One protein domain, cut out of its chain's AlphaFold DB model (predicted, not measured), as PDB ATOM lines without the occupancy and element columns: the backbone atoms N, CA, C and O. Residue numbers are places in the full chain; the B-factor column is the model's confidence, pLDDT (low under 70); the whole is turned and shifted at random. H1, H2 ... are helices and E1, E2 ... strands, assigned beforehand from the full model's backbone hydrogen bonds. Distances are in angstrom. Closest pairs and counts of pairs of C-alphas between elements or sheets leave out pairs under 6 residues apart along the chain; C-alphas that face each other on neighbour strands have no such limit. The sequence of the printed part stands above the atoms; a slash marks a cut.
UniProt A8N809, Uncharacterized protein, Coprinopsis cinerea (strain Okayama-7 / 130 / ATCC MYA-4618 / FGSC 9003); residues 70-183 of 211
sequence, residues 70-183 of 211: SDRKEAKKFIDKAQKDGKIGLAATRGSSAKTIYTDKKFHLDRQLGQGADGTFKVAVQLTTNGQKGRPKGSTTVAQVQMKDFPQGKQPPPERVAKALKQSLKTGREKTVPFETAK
ATOM      1  N   SER A  70     130.097 189.522 158.136       88.69
ATOM      2  CA  SER A  70     128.981 190.354 157.672       88.69
ATOM      3  C   SER A  70     129.282 191.839 157.884       88.69
ATOM      4  O   SER A  70     129.342 192.612 156.928       88.69
ATOM      5  N   ASP A  71     129.630 192.213 159.113       88.25
ATOM      6  CA  ASP A  71     129.981 193.571 159.517       88.25
ATOM      7  C   ASP A  71     131.198 194.079 158.756       88.25
ATOM      8  O   ASP A  71     131.253 195.246 158.383       88.25
ATOM      9  N   ARG A  72     132.163 193.206 158.442       90.62
ATOM     10  CA  ARG A  72     133.308 193.573 157.600       90.62
ATOM     11  C   ARG A  72     132.890 193.908 156.165       90.62
ATOM     12  O   ARG A  72     133.443 194.839 155.576       90.62
ATOM     13  N   LYS A  73     131.933 193.172 155.584       92.62
ATOM     14  CA  LYS A  73     131.374 193.483 154.253       92.62
ATOM     15  C   LYS A  73     130.596 194.799 154.287       92.62
ATOM     16  O   LYS A  73     130.738 195.599 153.366       92.62
ATOM     17  N   GLU A  74     129.819 195.041 155.337       92.94
ATOM     18  CA  GLU A  74     129.080 196.294 155.513       92.94
ATOM     19  C   GLU A  74     130.008 197.490 155.738       92.94
ATOM     20  O   GLU A  74     129.850 198.501 155.062       92.94
ATOM     21  N   ALA A  75     131.036 197.354 156.578       92.00
ATOM     22  CA  ALA A  75     132.057 198.379 156.787       92.00
ATOM     23  C   ALA A  75     132.809 198.701 155.486       92.00
ATOM     24  O   ALA A  75     133.115 199.857 155.201       92.00
ATOM     25  N   LYS A  76     133.073 197.692 154.645       94.94
ATOM     26  CA  LYS A  76     133.662 197.915 153.319       94.94
ATOM     27  C   LYS A  76     132.729 198.738 152.422       94.94
ATOM     28  O   LYS A  76     133.188 199.720 151.845       94.94
ATOM     29  N   LYS A  77     131.439 198.381 152.355       95.50
ATOM     30  CA  LYS A  77     130.420 199.141 151.604       95.50
ATOM     31  C   LYS A  77     130.268 200.569 152.133       95.50
ATOM     32  O   LYS A  77     130.121 201.493 151.341       95.50
ATOM     33  N   PHE A  78     130.344 200.750 153.449       95.75
ATOM     34  CA  PHE A  78     130.343 202.060 154.092       95.75
ATOM     35  C   PHE A  78     131.514 202.924 153.608       95.75
ATOM     36  O   PHE A  78     131.297 204.056 153.186       95.75
ATOM     37  N   ILE A  79     132.738 202.380 153.577       95.38
ATOM     38  CA  ILE A  79     133.908 203.099 153.045       95.38
ATOM     39  C   ILE A  79     133.733 203.416 151.554       95.38
ATOM     40  O   ILE A  79     134.072 204.518 151.130       95.38
ATOM     41  N   ASP A  80     133.216 202.476 150.755       95.81
ATOM     42  CA  ASP A  80     132.941 202.695 149.325       95.81
ATOM     43  C   ASP A  80     131.958 203.858 149.110       95.81
ATOM     44  O   ASP A  80     132.202 204.735 148.279       95.81
ATOM     45  N   LYS A  81     130.879 203.903 149.898       95.31
ATOM     46  CA  LYS A  81     129.874 204.970 149.850       95.31
ATOM     47  C   LYS A  81     130.449 206.308 150.317       95.31
ATOM     48  O   LYS A  81     130.349 207.294 149.599       95.31
ATOM     49  N   ALA A  82     131.158 206.327 151.445       94.06
ATOM     50  CA  ALA A  82     131.826 207.525 151.950       94.06
ATOM     51  C   ALA A  82     132.876 208.078 150.966       94.06
ATOM     52  O   ALA A  82     133.090 209.289 150.904       94.06
ATOM     53  N   GLN A  83     133.544 207.208 150.197       94.38
ATOM     54  CA  GLN A  83     134.457 207.615 149.129       94.38
ATOM     55  C   GLN A  83     133.691 208.258 147.968       94.38
ATOM     56  O   GLN A  83     134.088 209.330 147.514       94.38
ATOM     57  N   LYS A  84     132.602 207.628 147.509       93.88
ATOM     58  CA  LYS A  84     131.748 208.147 146.430       93.88
ATOM     59  C   LYS A  84     131.127 209.503 146.789       93.88
ATOM     60  O   LYS A  84     131.101 210.392 145.948       93.88
ATOM     61  N   ASP A  85     130.720 209.674 148.043       92.38
ATOM     62  CA  ASP A  85     130.091 210.894 148.563       92.38
ATOM     63  C   ASP A  85     131.119 211.989 148.943       92.38
ATOM     64  O   ASP A  85     130.767 212.996 149.557       92.38
ATOM     65  N   GLY A  86     132.415 211.786 148.665       91.06
ATOM     66  CA  GLY A  86     133.489 212.747 148.963       91.06
ATOM     67  C   GLY A  86     133.834 212.911 150.453       91.06
ATOM     68  O   GLY A  86     134.727 213.683 150.812       91.06
ATOM     69  N   LYS A  87     133.188 212.156 151.348       93.00
ATOM     70  CA  LYS A  87     133.329 212.275 152.809       93.00
ATOM     71  C   LYS A  87     134.695 211.829 153.326       93.00
ATOM     72  O   LYS A  87     135.167 212.356 154.329       93.00
ATOM     73  N   ILE A  88     135.363 210.913 152.623       91.88
ATOM     74  CA  ILE A  88     136.728 210.474 152.965       91.88
ATOM     75  C   ILE A  88     137.738 211.626 152.853       91.88
ATOM     76  O   ILE A  88     138.594 211.762 153.723       91.88
ATOM     77  N   GLY A  89     137.630 212.469 151.819       88.81
ATOM     78  CA  GLY A  89     138.504 213.638 151.663       88.81
ATOM     79  C   GLY A  89     138.283 214.667 152.771       88.81
ATOM     80  O   GLY A  89     139.235 215.135 153.392       88.81
ATOM     81  N   LEU A  90     137.014 214.926 153.104       88.44
ATOM     82  CA  LEU A  90     136.647 215.807 154.215       88.44
ATOM     83  C   LEU A  90     137.185 215.286 155.555       88.44
ATOM     84  O   LEU A  90     137.766 216.051 156.326       88.44
ATOM     85  N   ALA A  91     137.071 213.983 155.825       87.50
ATOM     86  CA  ALA A  91     137.629 213.389 157.039       87.50
ATOM     87  C   ALA A  91     139.157 213.509 157.099       87.50
ATOM     88  O   ALA A  91     139.707 213.803 158.160       87.50
ATOM     89  N   ALA A  92     139.824 213.388 155.952       86.44
ATOM     90  CA  ALA A  92     141.268 213.533 155.811       86.44
ATOM     91  C   ALA A  92     141.765 214.995 155.712       86.44
ATOM     92  O   ALA A  92     142.926 215.239 155.382       86.44
ATOM     93  N   THR A  93     140.911 215.978 155.997       81.00
ATOM     94  CA  THR A  93     141.294 217.396 156.080       81.00
ATOM     95  C   THR A  93     141.696 217.764 157.511       81.00
ATOM     96  O   THR A  93     140.996 217.403 158.452       81.00
ATOM     97  N   ARG A  94     142.782 218.525 157.705       72.88
ATOM     98  CA  ARG A  94     143.089 219.169 158.999       72.88
ATOM     99  C   ARG A  94     142.202 220.406 159.195       72.88
ATOM    100  O   ARG A  94     142.096 221.208 158.276       72.88
ATOM    101  N   GLY A  95     141.623 220.585 160.385       63.44
ATOM    102  CA  GLY A  95     141.087 221.891 160.809       63.44
ATOM    103  C   GLY A  95     139.567 222.051 160.908       63.44
ATOM    104  O   GLY A  95     139.111 223.170 161.083       63.44
ATOM    105  N   SER A  96     138.763 220.988 160.830       65.19
ATOM    106  CA  SER A  96     137.328 221.101 161.153       65.19
ATOM    107  C   SER A  96     137.035 220.582 162.571       65.19
ATOM    108  O   SER A  96     137.663 219.632 163.044       65.19
ATOM    109  N   SER A  97     136.086 221.227 163.249       67.75
ATOM    110  CA  SER A  97     135.682 220.931 164.631       67.75
ATOM    111  C   SER A  97     134.833 219.663 164.762       67.75
ATOM    112  O   SER A  97     134.748 219.077 165.839       67.75
ATOM    113  N   ALA A  98     134.216 219.213 163.668       73.56
ATOM    114  CA  ALA A  98     133.376 218.027 163.667       73.56
ATOM    115  C   ALA A  98     134.236 216.758 163.766       73.56
ATOM    116  O   ALA A  98     134.988 216.428 162.845       73.56
ATOM    117  N   LYS A  99     134.097 216.035 164.885       83.94
ATOM    118  CA  LYS A  99     134.715 214.717 165.082       83.94
ATOM    119  C   LYS A  99     134.156 213.702 164.087       83.94
ATOM    120  O   LYS A  99     134.927 213.031 163.416       83.94
ATOM    121  N   THR A 100     132.835 213.627 163.953       88.06
ATOM    122  CA  THR A 100     132.163 212.713 163.024       88.06
ATOM    123  C   THR A 100     131.793 213.436 161.737       88.06
ATOM    124  O   THR A 100     131.152 214.483 161.761       88.06
ATOM    125  N   ILE A 101     132.205 212.875 160.602       89.56
ATOM    126  CA  ILE A 101     132.081 213.491 159.273       89.56
ATOM    127  C   ILE A 101     130.961 212.850 158.459       89.56
ATOM    128  O   ILE A 101     130.336 213.495 157.613       89.56
ATOM    129  N   TYR A 102     130.731 211.560 158.678       90.19
ATOM    130  CA  TYR A 102     129.724 210.804 157.956       90.19
ATOM    131  C   TYR A 102     129.215 209.652 158.801       90.19
ATOM    132  O   TYR A 102     130.013 208.923 159.380       90.19
ATOM    133  N   THR A 103     127.905 209.458 158.809       91.19
ATOM    134  CA  THR A 103     127.252 208.372 159.536       91.19
ATOM    135  C   THR A 103     126.294 207.676 158.588       91.19
ATOM    136  O   THR A 103     125.537 208.333 157.879       91.19
ATOM    137  N   ASP A 104     126.325 206.350 158.577       87.50
ATOM    138  CA  ASP A 104     125.357 205.538 157.849       87.50
ATOM    139  C   ASP A 104     125.138 204.220 158.598       87.50
ATOM    140  O   ASP A 104     126.076 203.464 158.881       87.50
ATOM    141  N   LYS A 105     123.873 203.939 158.920       84.56
ATOM    142  CA  LYS A 105     123.457 202.797 159.743       84.56
ATOM    143  C   LYS A 105     124.226 202.755 161.072       84.56
ATOM    144  O   LYS A 105     124.097 203.651 161.897       84.56
ATOM    145  N   LYS A 106     125.016 201.698 161.280       87.75
ATOM    146  CA  LYS A 106     125.804 201.441 162.490       87.75
ATOM    147  C   LYS A 106     127.258 201.902 162.387       87.75
ATOM    148  O   LYS A 106     128.015 201.672 163.322       87.75
ATOM    149  N   PHE A 107     127.670 202.505 161.272       90.25
ATOM    150  CA  PHE A 107     129.043 202.964 161.081       90.25
ATOM    151  C   PHE A 107     129.106 204.484 161.012       90.25
ATOM    152  O   PHE A 107     128.242 205.134 160.423       90.25
ATOM    153  N   HIS A 108     130.164 205.037 161.585       91.44
ATOM    154  CA  HIS A 108     130.507 206.441 161.441       91.44
ATOM    155  C   HIS A 108     131.982 206.604 161.076       91.44
ATOM    156  O   HIS A 108     132.835 205.785 161.427       91.44
ATOM    157  N   LEU A 109     132.258 207.630 160.281       91.38
ATOM    158  CA  LEU A 109     133.573 208.033 159.824       91.38
ATOM    159  C   LEU A 109     133.995 209.239 160.648       91.38
ATOM    160  O   LEU A 109     133.424 210.323 160.513       91.38
ATOM    161  N   ASP A 110     135.029 209.039 161.445       89.56
ATOM    162  CA  ASP A 110     135.535 210.028 162.375       89.56
ATOM    163  C   ASP A 110     136.895 210.557 161.941       89.56
ATOM    164  O   ASP A 110     137.763 209.824 161.455       89.56
ATOM    165  N   ARG A 111     137.101 211.843 162.203       86.44
ATOM    166  CA  ARG A 111     138.417 212.446 162.313       86.44
ATOM    167  C   ARG A 111     138.922 212.239 163.734       86.44
ATOM    168  O   ARG A 111     138.292 212.634 164.710       86.44
ATOM    169  N   GLN A 112     140.099 211.653 163.839       77.56
ATOM    170  CA  GLN A 112     140.855 211.560 165.073       77.56
ATOM    171  C   GLN A 112     142.029 212.526 164.960       77.56
ATOM    172  O   GLN A 112     142.929 212.347 164.140       77.56
ATOM    173  N   LEU A 113     142.005 213.596 165.748       66.12
ATOM    174  CA  LEU A 113     143.172 214.461 165.868       66.12
ATOM    175  C   LEU A 113     144.281 213.639 166.535       66.12
ATOM    176  O   LEU A 113     144.040 212.985 167.549       66.12
ATOM    177  N   GLY A 114     145.468 213.600 165.927       59.66
ATOM    178  CA  GLY A 114     146.619 213.007 166.597       59.66
ATOM    179  C   GLY A 114     146.990 213.890 167.783       59.66
ATOM    180  O   GLY A 114     147.011 215.109 167.659       59.66
ATOM    181  N   GLN A 115     147.275 213.281 168.930       48.97
ATOM    182  CA  GLN A 115     147.687 213.989 170.147       48.97
ATOM    183  C   GLN A 115     149.144 214.507 170.098       48.97
ATOM    184  O   GLN A 115     149.657 214.965 171.109       48.97
ATOM    185  N   GLY A 116     149.841 214.415 168.957       47.88
ATOM    186  CA  GLY A 116     151.287 214.660 168.862       47.88
ATOM    187  C   GLY A 116     151.674 215.940 168.115       47.88
ATOM    188  O   GLY A 116     151.039 216.303 167.123       47.88
ATOM    189  N   ALA A 117     152.777 216.557 168.551       52.00
ATOM    190  CA  ALA A 117     153.427 217.729 167.946       52.00
ATOM    191  C   ALA A 117     153.814 217.548 166.458       52.00
ATOM    192  O   ALA A 117     153.975 218.522 165.728       52.00
ATOM    193  N   ASP A 118     153.874 216.305 165.977       61.47
ATOM    194  CA  ASP A 118     154.288 215.903 164.622       61.47
ATOM    195  C   ASP A 118     153.233 216.210 163.533       61.47
ATOM    196  O   ASP A 118     153.334 215.780 162.380       61.47
ATOM    197  N   GLY A 119     152.132 216.861 163.913       63.28
ATOM    198  CA  GLY A 119     151.000 217.173 163.044       63.28
ATOM    199  C   GLY A 119     150.210 215.948 162.568       63.28
ATOM    200  O   GLY A 119     149.270 216.091 161.785       63.28
ATOM    201  N   THR A 120     150.556 214.723 162.969       76.00
ATOM    202  CA  THR A 120     149.844 213.527 162.494       76.00
ATOM    203  C   THR A 120     148.354 213.603 162.822       76.00
ATOM    204  O   THR A 120     147.935 214.099 163.863       76.00
ATOM    205  N   PHE A 121     147.526 213.122 161.906       81.44
ATOM    206  CA  PHE A 121     146.090 213.026 162.126       81.44
ATOM    207  C   PHE A 121     145.599 211.696 161.589       81.44
ATOM    208  O   PHE A 121     146.266 211.045 160.783       81.44
ATOM    209  N   LYS A 122     144.460 211.255 162.097       87.75
ATOM    210  CA  LYS A 122     143.929 209.920 161.881       87.75
ATOM    211  C   LYS A 122     142.495 210.021 161.372       87.75
ATOM    212  O   LYS A 122     141.754 210.947 161.695       87.75
ATOM    213  N   VAL A 123     142.112 209.069 160.537       89.81
ATOM    214  CA  VAL A 123     140.729 208.864 160.104       89.81
ATOM    215  C   VAL A 123     140.343 207.465 160.535       89.81
ATOM    216  O   VAL A 123     141.073 206.509 160.269       89.81
ATOM    217  N   ALA A 124     139.207 207.352 161.205       90.88
ATOM    218  CA  ALA A 124     138.736 206.117 161.793       90.88
ATOM    219  C   ALA A 124     137.331 205.782 161.300       90.88
ATOM    220  O   ALA A 124     136.480 206.655 161.173       90.88
ATOM    221  N   VAL A 125     137.080 204.501 161.055       91.44
ATOM    222  CA  VAL A 125     135.724 203.968 160.956       91.44
ATOM    223  C   VAL A 125     135.390 203.368 162.306       91.44
ATOM    224  O   VAL A 125     136.103 202.495 162.807       91.44
ATOM    225  N   GLN A 126     134.302 203.848 162.873       90.31
ATOM    226  CA  GLN A 126     133.776 203.441 164.156       90.31
ATOM    227  C   GLN A 126     132.500 202.633 163.939       90.31
ATOM    228  O   GLN A 126     131.666 202.974 163.096       90.31
ATOM    229  N   LEU A 127     132.347 201.558 164.700       88.19
ATOM    230  CA  LEU A 127     131.094 200.834 164.837       88.19
ATOM    231  C   LEU A 127     130.370 201.377 166.068       88.19
ATOM    232  O   LEU A 127     130.924 201.362 167.165       88.19
ATOM    233  N   THR A 128     129.135 201.831 165.892       82.12
ATOM    234  CA  THR A 128     128.247 202.161 167.003       82.12
ATOM    235  C   THR A 128     127.854 200.862 167.694       82.12
ATOM    236  O   THR A 128     127.174 200.020 167.100       82.12
ATOM    237  N   THR A 129     128.283 200.674 168.940       70.50
ATOM    238  CA  THR A 129     127.792 199.573 169.759       70.50
ATOM    239  C   THR A 129     126.509 200.038 170.430       70.50
ATOM    240  O   THR A 129     126.497 200.920 171.290       70.50
ATOM    241  N   ASN A 130     125.384 199.458 170.003       61.59
ATOM    242  CA  ASN A 130     124.150 199.571 170.766       61.59
ATOM    243  C   ASN A 130     124.462 199.017 172.156       61.59
ATOM    244  O   ASN A 130     124.884 197.864 172.263       61.59
ATOM    245  N   GLY A 131     124.336 199.855 173.188       49.00
ATOM    246  CA  GLY A 131     124.592 199.436 174.559       49.00
ATOM    247  C   GLY A 131     123.824 198.147 174.832       49.00
ATOM    248  O   GLY A 131     122.601 198.112 174.709       49.00
ATOM    249  N   GLN A 132     124.542 197.067 175.149       44.28
ATOM    250  CA  GLN A 132     123.909 195.937 175.822       44.28
ATOM    251  C   GLN A 132     123.268 196.478 177.106       44.28
ATOM    252  O   GLN A 132     123.817 197.406 177.702       44.28
ATOM    253  N   LYS A 133     122.114 195.933 177.514       35.53
ATOM    254  CA  LYS A 133     121.427 196.298 178.768       35.53
ATOM    255  C   LYS A 133     122.472 196.448 179.891       35.53
ATOM    256  O   LYS A 133     123.125 195.470 180.239       35.53
ATOM    257  N   GLY A 134     122.675 197.673 180.386       41.59
ATOM    258  CA  GLY A 134     123.646 197.983 181.446       41.59
ATOM    259  C   GLY A 134     125.027 198.511 181.020       41.59
ATOM    260  O   GLY A 134     125.853 198.745 181.895       41.59
ATOM    261  N   ARG A 135     125.313 198.742 179.727       45.22
ATOM    262  CA  ARG A 135     126.541 199.430 179.270       45.22
ATOM    263  C   ARG A 135     126.220 200.735 178.529       45.22
ATOM    264  O   ARG A 135     125.294 200.742 177.712       45.22
ATOM    265  N   PRO A 136     126.975 201.827 178.763       44.78
ATOM    266  CA  PRO A 136     126.806 203.066 178.007       44.78
ATOM    267  C   PRO A 136     126.999 202.809 176.505       44.78
ATOM    268  O   PRO A 136     127.798 201.955 176.112       44.78
ATOM    269  N   LYS A 137     126.254 203.534 175.655       58.47
ATOM    270  CA  LYS A 137     126.426 203.492 174.193       58.47
ATOM    271  C   LYS A 137     127.876 203.856 173.865       58.47
ATOM    272  O   LYS A 137     128.290 204.986 174.103       58.47
ATOM    273  N   GLY A 138     128.632 202.893 173.349       64.44
ATOM    274  CA  GLY A 138     130.027 203.074 172.970       64.44
ATOM    275  C   GLY A 138     130.190 203.185 171.457       64.44
ATOM    276  O   GLY A 138     129.316 202.805 170.676       64.44
ATOM    277  N   SER A 139     131.341 203.683 171.026       73.81
ATOM    278  CA  SER A 139     131.830 203.474 169.667       73.81
ATOM    279  C   SER A 139     133.119 202.667 169.726       73.81
ATOM    280  O   SER A 139     133.885 202.757 170.686       73.81
ATOM    281  N   THR A 140     133.328 201.795 168.745       82.88
ATOM    282  CA  THR A 140     134.528 200.959 168.692       82.88
ATOM    283  C   THR A 140     135.207 201.076 167.341       82.88
ATOM    284  O   THR A 140     134.581 200.868 166.301       82.88
ATOM    285  N   THR A 141     136.509 201.362 167.350       88.19
ATOM    286  CA  THR A 141     137.275 201.555 166.120       88.19
ATOM    287  C   THR A 141     137.465 200.225 165.400       88.19
ATOM    288  O   THR A 141     138.086 199.304 165.930       88.19
ATOM    289  N   VAL A 142     136.972 200.128 164.168       89.75
ATOM    290  CA  VAL A 142     137.083 198.916 163.337       89.75
ATOM    291  C   VAL A 142     138.129 199.046 162.233       89.75
ATOM    292  O   VAL A 142     138.709 198.051 161.805       89.75
ATOM    293  N   ALA A 143     138.394 200.269 161.780       91.19
ATOM    294  CA  ALA A 143     139.475 200.600 160.858       91.19
ATOM    295  C   ALA A 143     140.036 201.972 161.172       91.19
ATOM    296  O   ALA A 143     139.296 202.868 161.564       91.19
ATOM    297  N   GLN A 144     141.334 202.136 160.954       91.56
ATOM    298  CA  GLN A 144     142.010 203.394 161.219       91.56
ATOM    299  C   GLN A 144     143.172 203.593 160.259       91.56
ATOM    300  O   GLN A 144     143.903 202.655 159.922       91.56
ATOM    301  N   VAL A 145     143.334 204.837 159.824       91.19
ATOM    302  CA  VAL A 145     144.452 205.267 158.999       91.19
ATOM    303  C   VAL A 145     145.105 206.489 159.612       91.19
ATOM    304  O   VAL A 145     144.431 207.480 159.873       91.19
ATOM    305  N   GLN A 146     146.423 206.431 159.764       88.94
ATOM    306  CA  GLN A 146     147.269 207.555 160.121       88.94
ATOM    307  C   GLN A 146     147.764 208.264 158.866       88.94
ATOM    308  O   GLN A 146     148.257 207.634 157.930       88.94
ATOM    309  N   MET A 147     147.683 209.585 158.864       87.25
ATOM    310  CA  MET A 147     148.269 210.450 157.851       87.25
ATOM    311  C   MET A 147     149.507 211.090 158.460       87.25
ATOM    312  O   MET A 147     149.413 211.888 159.398       87.25
ATOM    313  N   LYS A 148     150.668 210.665 157.960       83.50
ATOM    314  CA  LYS A 148     151.978 211.041 158.493       83.50
ATOM    315  C   LYS A 148     152.688 211.996 157.537       83.50
ATOM    316  O   LYS A 148     152.607 211.814 156.323       83.50
ATOM    317  N   ASP A 149     153.356 212.999 158.101       79.19
ATOM    318  CA  ASP A 149     154.236 213.934 157.388       79.19
ATOM    319  C   ASP A 149     153.533 214.789 156.314       79.19
ATOM    320  O   ASP A 149     154.161 215.306 155.394       79.19
ATOM    321  N   PHE A 150     152.211 214.966 156.420       78.25
ATOM    322  CA  PHE A 150     151.480 215.889 155.552       78.25
ATOM    323  C   PHE A 150     151.732 217.340 156.000       78.25
ATOM    324  O   PHE A 150     151.482 217.660 157.169       78.25
ATOM    325  N   PRO A 151     152.200 218.239 155.115       74.50
ATOM    326  CA  PRO A 151     152.344 219.656 155.442       74.50
ATOM    327  C   PRO A 151     150.972 220.342 155.566       74.50
ATOM    328  O   PRO A 151     149.951 219.812 155.117       74.50
ATOM    329  N   GLN A 152     150.928 221.522 156.194       72.94
ATOM    330  CA  GLN A 152     149.686 222.294 156.331       72.94
ATOM    331  C   GLN A 152     149.054 222.583 154.957       72.94
ATOM    332  O   GLN A 152     149.746 222.824 153.969       72.94
ATOM    333  N   GLY A 153     147.723 222.497 154.878       70.25
ATOM    334  CA  GLY A 153     146.961 222.723 153.644       70.25
ATOM    335  C   GLY A 153     147.052 221.611 152.589       70.25
ATOM    336  O   GLY A 153     146.286 221.633 151.627       70.25
ATOM    337  N   LYS A 154     147.928 220.606 152.747       78.31
ATOM    338  CA  LYS A 154     147.961 219.432 151.862       78.31
ATOM    339  C   LYS A 154     147.151 218.286 152.451       78.31
ATOM    340  O   LYS A 154     147.217 217.998 153.643       78.31
ATOM    341  N   GLN A 155     146.413 217.605 151.580       81.25
ATOM    342  CA  GLN A 155     145.562 216.478 151.943       81.25
ATOM    343  C   GLN A 155     145.983 215.222 151.178       81.25
ATOM    344  O   GLN A 155     146.411 215.316 150.022       81.25
ATOM    345  N   PRO A 156     145.870 214.034 151.789       85.75
ATOM    346  CA  PRO A 156     146.043 212.784 151.068       85.75
ATOM    347  C   PRO A 156     144.926 212.611 150.027       85.75
ATOM    348  O   PRO A 156     143.775 212.963 150.291       85.75
ATOM    349  N   PRO A 157     145.214 211.992 148.870       88.19
ATOM    350  CA  PRO A 157     144.172 211.637 147.916       88.19
ATOM    351  C   PRO A 157     143.117 210.725 148.575       88.19
ATOM    352  O   PRO A 157     143.500 209.701 149.164       88.19
ATOM    353  N   PRO A 158     141.806 211.017 148.442       89.56
ATOM    354  CA  PRO A 158     140.744 210.248 149.099       89.56
ATOM    355  C   PRO A 158     140.782 208.753 148.768       89.56
ATOM    356  O   PRO A 158     140.535 207.908 149.627       89.56
ATOM    357  N   GLU A 159     141.167 208.404 147.539       91.56
ATOM    358  CA  GLU A 159     141.300 207.015 147.093       91.56
ATOM    359  C   GLU A 159     142.346 206.232 147.895       91.56
ATOM    360  O   GLU A 159     142.149 205.054 148.211       91.56
ATOM    361  N   ARG A 160     143.462 206.878 148.259       90.75
ATOM    362  CA  ARG A 160     144.531 206.240 149.039       90.75
ATOM    363  C   ARG A 160     144.086 206.011 150.471       90.75
ATOM    364  O   ARG A 160     144.321 204.926 150.998       90.75
ATOM    365  N   VAL A 161     143.394 206.986 151.058       91.31
ATOM    366  CA  VAL A 161     142.812 206.863 152.400       91.31
ATOM    367  C   VAL A 161     141.774 205.740 152.423       91.31
ATOM    368  O   VAL A 161     141.864 204.844 153.258       91.31
ATOM    369  N   ALA A 162     140.856 205.697 151.453       94.25
ATOM    370  CA  ALA A 162     139.849 204.639 151.355       94.25
ATOM    371  C   ALA A 162     140.480 203.247 151.167       94.25
ATOM    372  O   ALA A 162     140.070 202.276 151.810       94.25
ATOM    373  N   LYS A 163     141.510 203.129 150.318       94.38
ATOM    374  CA  LYS A 163     142.255 201.876 150.129       94.38
ATOM    375  C   LYS A 163     142.967 201.442 151.412       94.38
ATOM    376  O   LYS A 163     142.905 200.263 151.762       94.38
ATOM    377  N   ALA A 164     143.603 202.374 152.119       92.81
ATOM    378  CA  ALA A 164     144.276 202.106 153.385       92.81
ATOM    379  C   ALA A 164     143.281 201.703 154.490       92.81
ATOM    380  O   ALA A 164     143.546 200.743 155.207       92.81
ATOM    381  N   LEU A 165     142.099 202.328 154.564       93.62
ATOM    382  CA  LEU A 165     141.032 201.946 155.501       93.62
ATOM    383  C   LEU A 165     140.515 200.531 155.222       93.62
ATOM    384  O   LEU A 165     140.379 199.724 156.138       93.62
ATOM    385  N   LYS A 166     140.300 200.175 153.950       94.31
ATOM    386  CA  LYS A 166     139.915 198.805 153.558       94.31
ATOM    387  C   LYS A 166     140.995 197.781 153.911       94.31
ATOM    388  O   LYS A 166     140.678 196.665 154.321       94.31
ATOM    389  N   GLN A 167     142.269 198.138 153.750       91.88
ATOM    390  CA  GLN A 167     143.377 197.289 154.187       91.88
ATOM    391  C   GLN A 167     143.417 197.164 155.710       91.88
ATOM    392  O   GLN A 167     143.610 196.057 156.201       91.88
ATOM    393  N   SER A 168     143.175 198.256 156.436       90.88
ATOM    394  CA  SER A 168     143.082 198.266 157.893       90.88
ATOM    395  C   SER A 168     141.970 197.338 158.392       90.88
ATOM    396  O   SER A 168     142.253 196.466 159.212       90.88
ATOM    397  N   LEU A 169     140.769 197.402 157.797       91.31
ATOM    398  CA  LEU A 169     139.668 196.459 158.062       91.31
ATOM    399  C   LEU A 169     140.072 194.998 157.823       91.31
ATOM    400  O   LEU A 169     139.652 194.103 158.553       91.31
ATOM    401  N   LYS A 170     140.854 194.733 156.767       88.75
ATOM    402  CA  LYS A 170     141.295 193.374 156.429       88.75
ATOM    403  C   LYS A 170     142.327 192.854 157.427       88.75
ATOM    404  O   LYS A 170     142.254 191.692 157.811       88.75
ATOM    405  N   THR A 171     143.298 193.683 157.806       86.19
ATOM    406  CA  THR A 171     144.411 193.273 158.674       86.19
ATOM    407  C   THR A 171     144.107 193.417 160.164       86.19
ATOM    408  O   THR A 171     144.855 192.882 160.973       86.19
ATOM    409  N   GLY A 172     143.053 194.153 160.535       81.50
ATOM    410  CA  GLY A 172     142.747 194.503 161.927       81.50
ATOM    411  C   GLY A 172     143.831 195.366 162.577       81.50
ATOM    412  O   GLY A 172     144.036 195.298 163.785       81.50
ATOM    413  N   ARG A 173     144.579 196.125 161.768       84.56
ATOM    414  CA  ARG A 173     145.704 196.967 162.203       84.56
ATOM    415  C   ARG A 173     145.595 198.343 161.569       84.56
ATOM    416  O   ARG A 173     145.129 198.452 160.432       84.56
ATOM    417  N   GLU A 174     146.042 199.365 162.283       86.94
ATOM    418  CA  GLU A 174     146.193 200.713 161.739       86.94
ATOM    419  C   GLU A 174     147.120 200.697 160.511       86.94
ATOM    420  O   GLU A 174     148.058 199.896 160.414       86.94
ATOM    421  N   LYS A 175     146.817 201.548 159.530       89.56
ATOM    422  CA  LYS A 175     147.646 201.737 158.336       89.56
ATOM    423  C   LYS A 175     148.113 203.174 158.240       89.56
ATOM    424  O   LYS A 175     147.379 204.082 158.598       89.56
ATOM    425  N   THR A 176     149.299 203.381 157.689       88.19
ATOM    426  CA  THR A 176     149.845 204.721 157.485       88.19
ATOM    427  C   THR A 176     149.789 205.080 156.008       88.19
ATOM    428  O   THR A 176     150.162 204.282 155.147       88.19
ATOM    429  N   VAL A 177     149.319 206.286 155.713       85.94
ATOM    430  CA  VAL A 177     149.455 206.926 154.407       85.94
ATOM    431  C   VAL A 177     150.572 207.961 154.544       85.94
ATOM    432  O   VAL A 177     150.383 208.936 155.273       85.94
ATOM    433  N   PRO A 178     151.735 207.748 153.903       83.25
ATOM    434  CA  PRO A 178     152.800 208.741 153.881       83.25
ATOM    435  C   PRO A 178     152.494 209.843 152.863       83.25
ATOM    436  O   PRO A 178     151.823 209.605 151.848       83.25
ATOM    437  N   PHE A 179     153.023 211.039 153.112       81.75
ATOM    438  CA  PHE A 179     153.069 212.095 152.106       81.75
ATOM    439  C   PHE A 179     153.997 211.679 150.952       81.75
ATOM    440  O   PHE A 179     155.145 211.295 151.170       81.75
ATOM    441  N   GLU A 180     153.494 211.713 149.715       78.00
ATOM    442  CA  GLU A 180     154.323 211.466 148.530       78.00
ATOM    443  C   GLU A 180     155.062 212.744 148.142       78.00
ATOM    444  O   GLU A 180     154.459 213.807 147.999       78.00
ATOM    445  N   THR A 181     156.367 212.630 147.909       75.94
ATOM    446  CA  THR A 181     157.147 213.751 147.374       75.94
ATOM    447  C   THR A 181     156.840 213.962 145.890       75.94
ATOM    448  O   THR A 181     156.497 213.022 145.170       75.94
ATOM    449  N   ALA A 182     157.033 215.184 145.385       74.19
ATOM    450  CA  ALA A 182     156.816 215.506 143.969       74.19
ATOM    451  C   ALA A 182     157.589 214.571 143.012       74.19
ATOM    452  O   ALA A 182     157.069 214.175 141.971       74.19
ATOM    453  N   LYS A 183     158.800 214.137 143.401       76.75
ATOM    454  CA  LYS A 183     159.609 213.169 142.639       76.75
ATOM    455  C   LYS A 183     158.918 211.804 142.512       76.75
ATOM    456  O   LYS A 183     158.942 211.204 141.439       76.75
TER     457      LYS A 183
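Overview. This is residues 70 to 183 of the 211 residues of an uncharacterized protein of Coprinopsis cinerea (strain Okayama-7 / 130 / ATCC MYA-4618 / FGSC 9003) (UniProt A8N809). What would one see first? A strongly twisted sheet of five strands, E1 to E5, makes a wall, and two helices, H1 and H3, lie side by side over one face, running opposite ways, with the short H2 over that same face. What builds it? The printed part has 114 residues, with three named helices and five named strands in the chain order H1 H2 E1 E2 E3 E4 H3 E5; the class is mixed, helices and strands, and the mixed sheet has the order E1 E2 E3 E4 E5. How large is it? It is compact, with a radius of gyration of the C-alphas of 14.1 A, but elongated in outline, spanning 53 by 27 by 25 A.

Arrangement. How is the sheet joined? E1, residues 100 to 104, E2, residues 107 to 113, E3, residues 121 to 129, and E4, residues 138 to 148, form a meander, each strand the antiparallel neighbour of the one before, with N 109 and O 102 at 2.7 A, N 110 and O 124 at 2.8 A, and N 125 and O 143 at 2.8 A within hydrogen-bond range. E5, residues 175 to 178, is parallel to E4, with N 177 and O 146 at 2.8 A. What is on it? H1, residues 70 to 84, and H3, residues 158 to 171, are on the same face, making two layers, helices on one face of a sheet, at heights over the sheet of 9.0 A and 6.8 A. E4, H3 and E5 form a strand-helix-strand unit, two parallel neighbour strands with a helix between along the chain, and its crossover is left-handed. How do the helices meet? H1 and H3 touch at a shallow tilt of 8 degrees, opposite ways, the closest C-alphas being those of Lys 76 and Lys 166, 6.3 A apart. H2, residues 87 to 91, on the same face, touches H3 with residues 158 to 162 of H3 alone, the closest C-alphas being those of Gly 89 and Pro 158, 4.8 A apart. In H1, H2 and H3 every O i to N i+4 pair is within hydrogen-bond range.

Along the chain. Where does it begin and end? H1 begins at C-alpha 70, (128.981, 190.354, 157.672), and E5 ends at C-alpha 178, (152.800, 208.741, 153.881). How long are the elements? E4 measures 27.5 A from first to last C-alpha and bends by 66 degrees at residue 142; E3 measures 24.0 A, H1 21.2 A, H3 19.8 A and E2 18.8 A.

Size, cuts and confidence. How far does it reach? The two C-alphas farthest apart, those of Lys 133 and Lys 183, are 55.2 A apart. Is it whole? The printed part has no cut, and no link is long. Where is confidence low? Residues 95 to 97, 113 to 119 and 130 to 138 have pLDDT under 70; the mean of the printed part is 81.7.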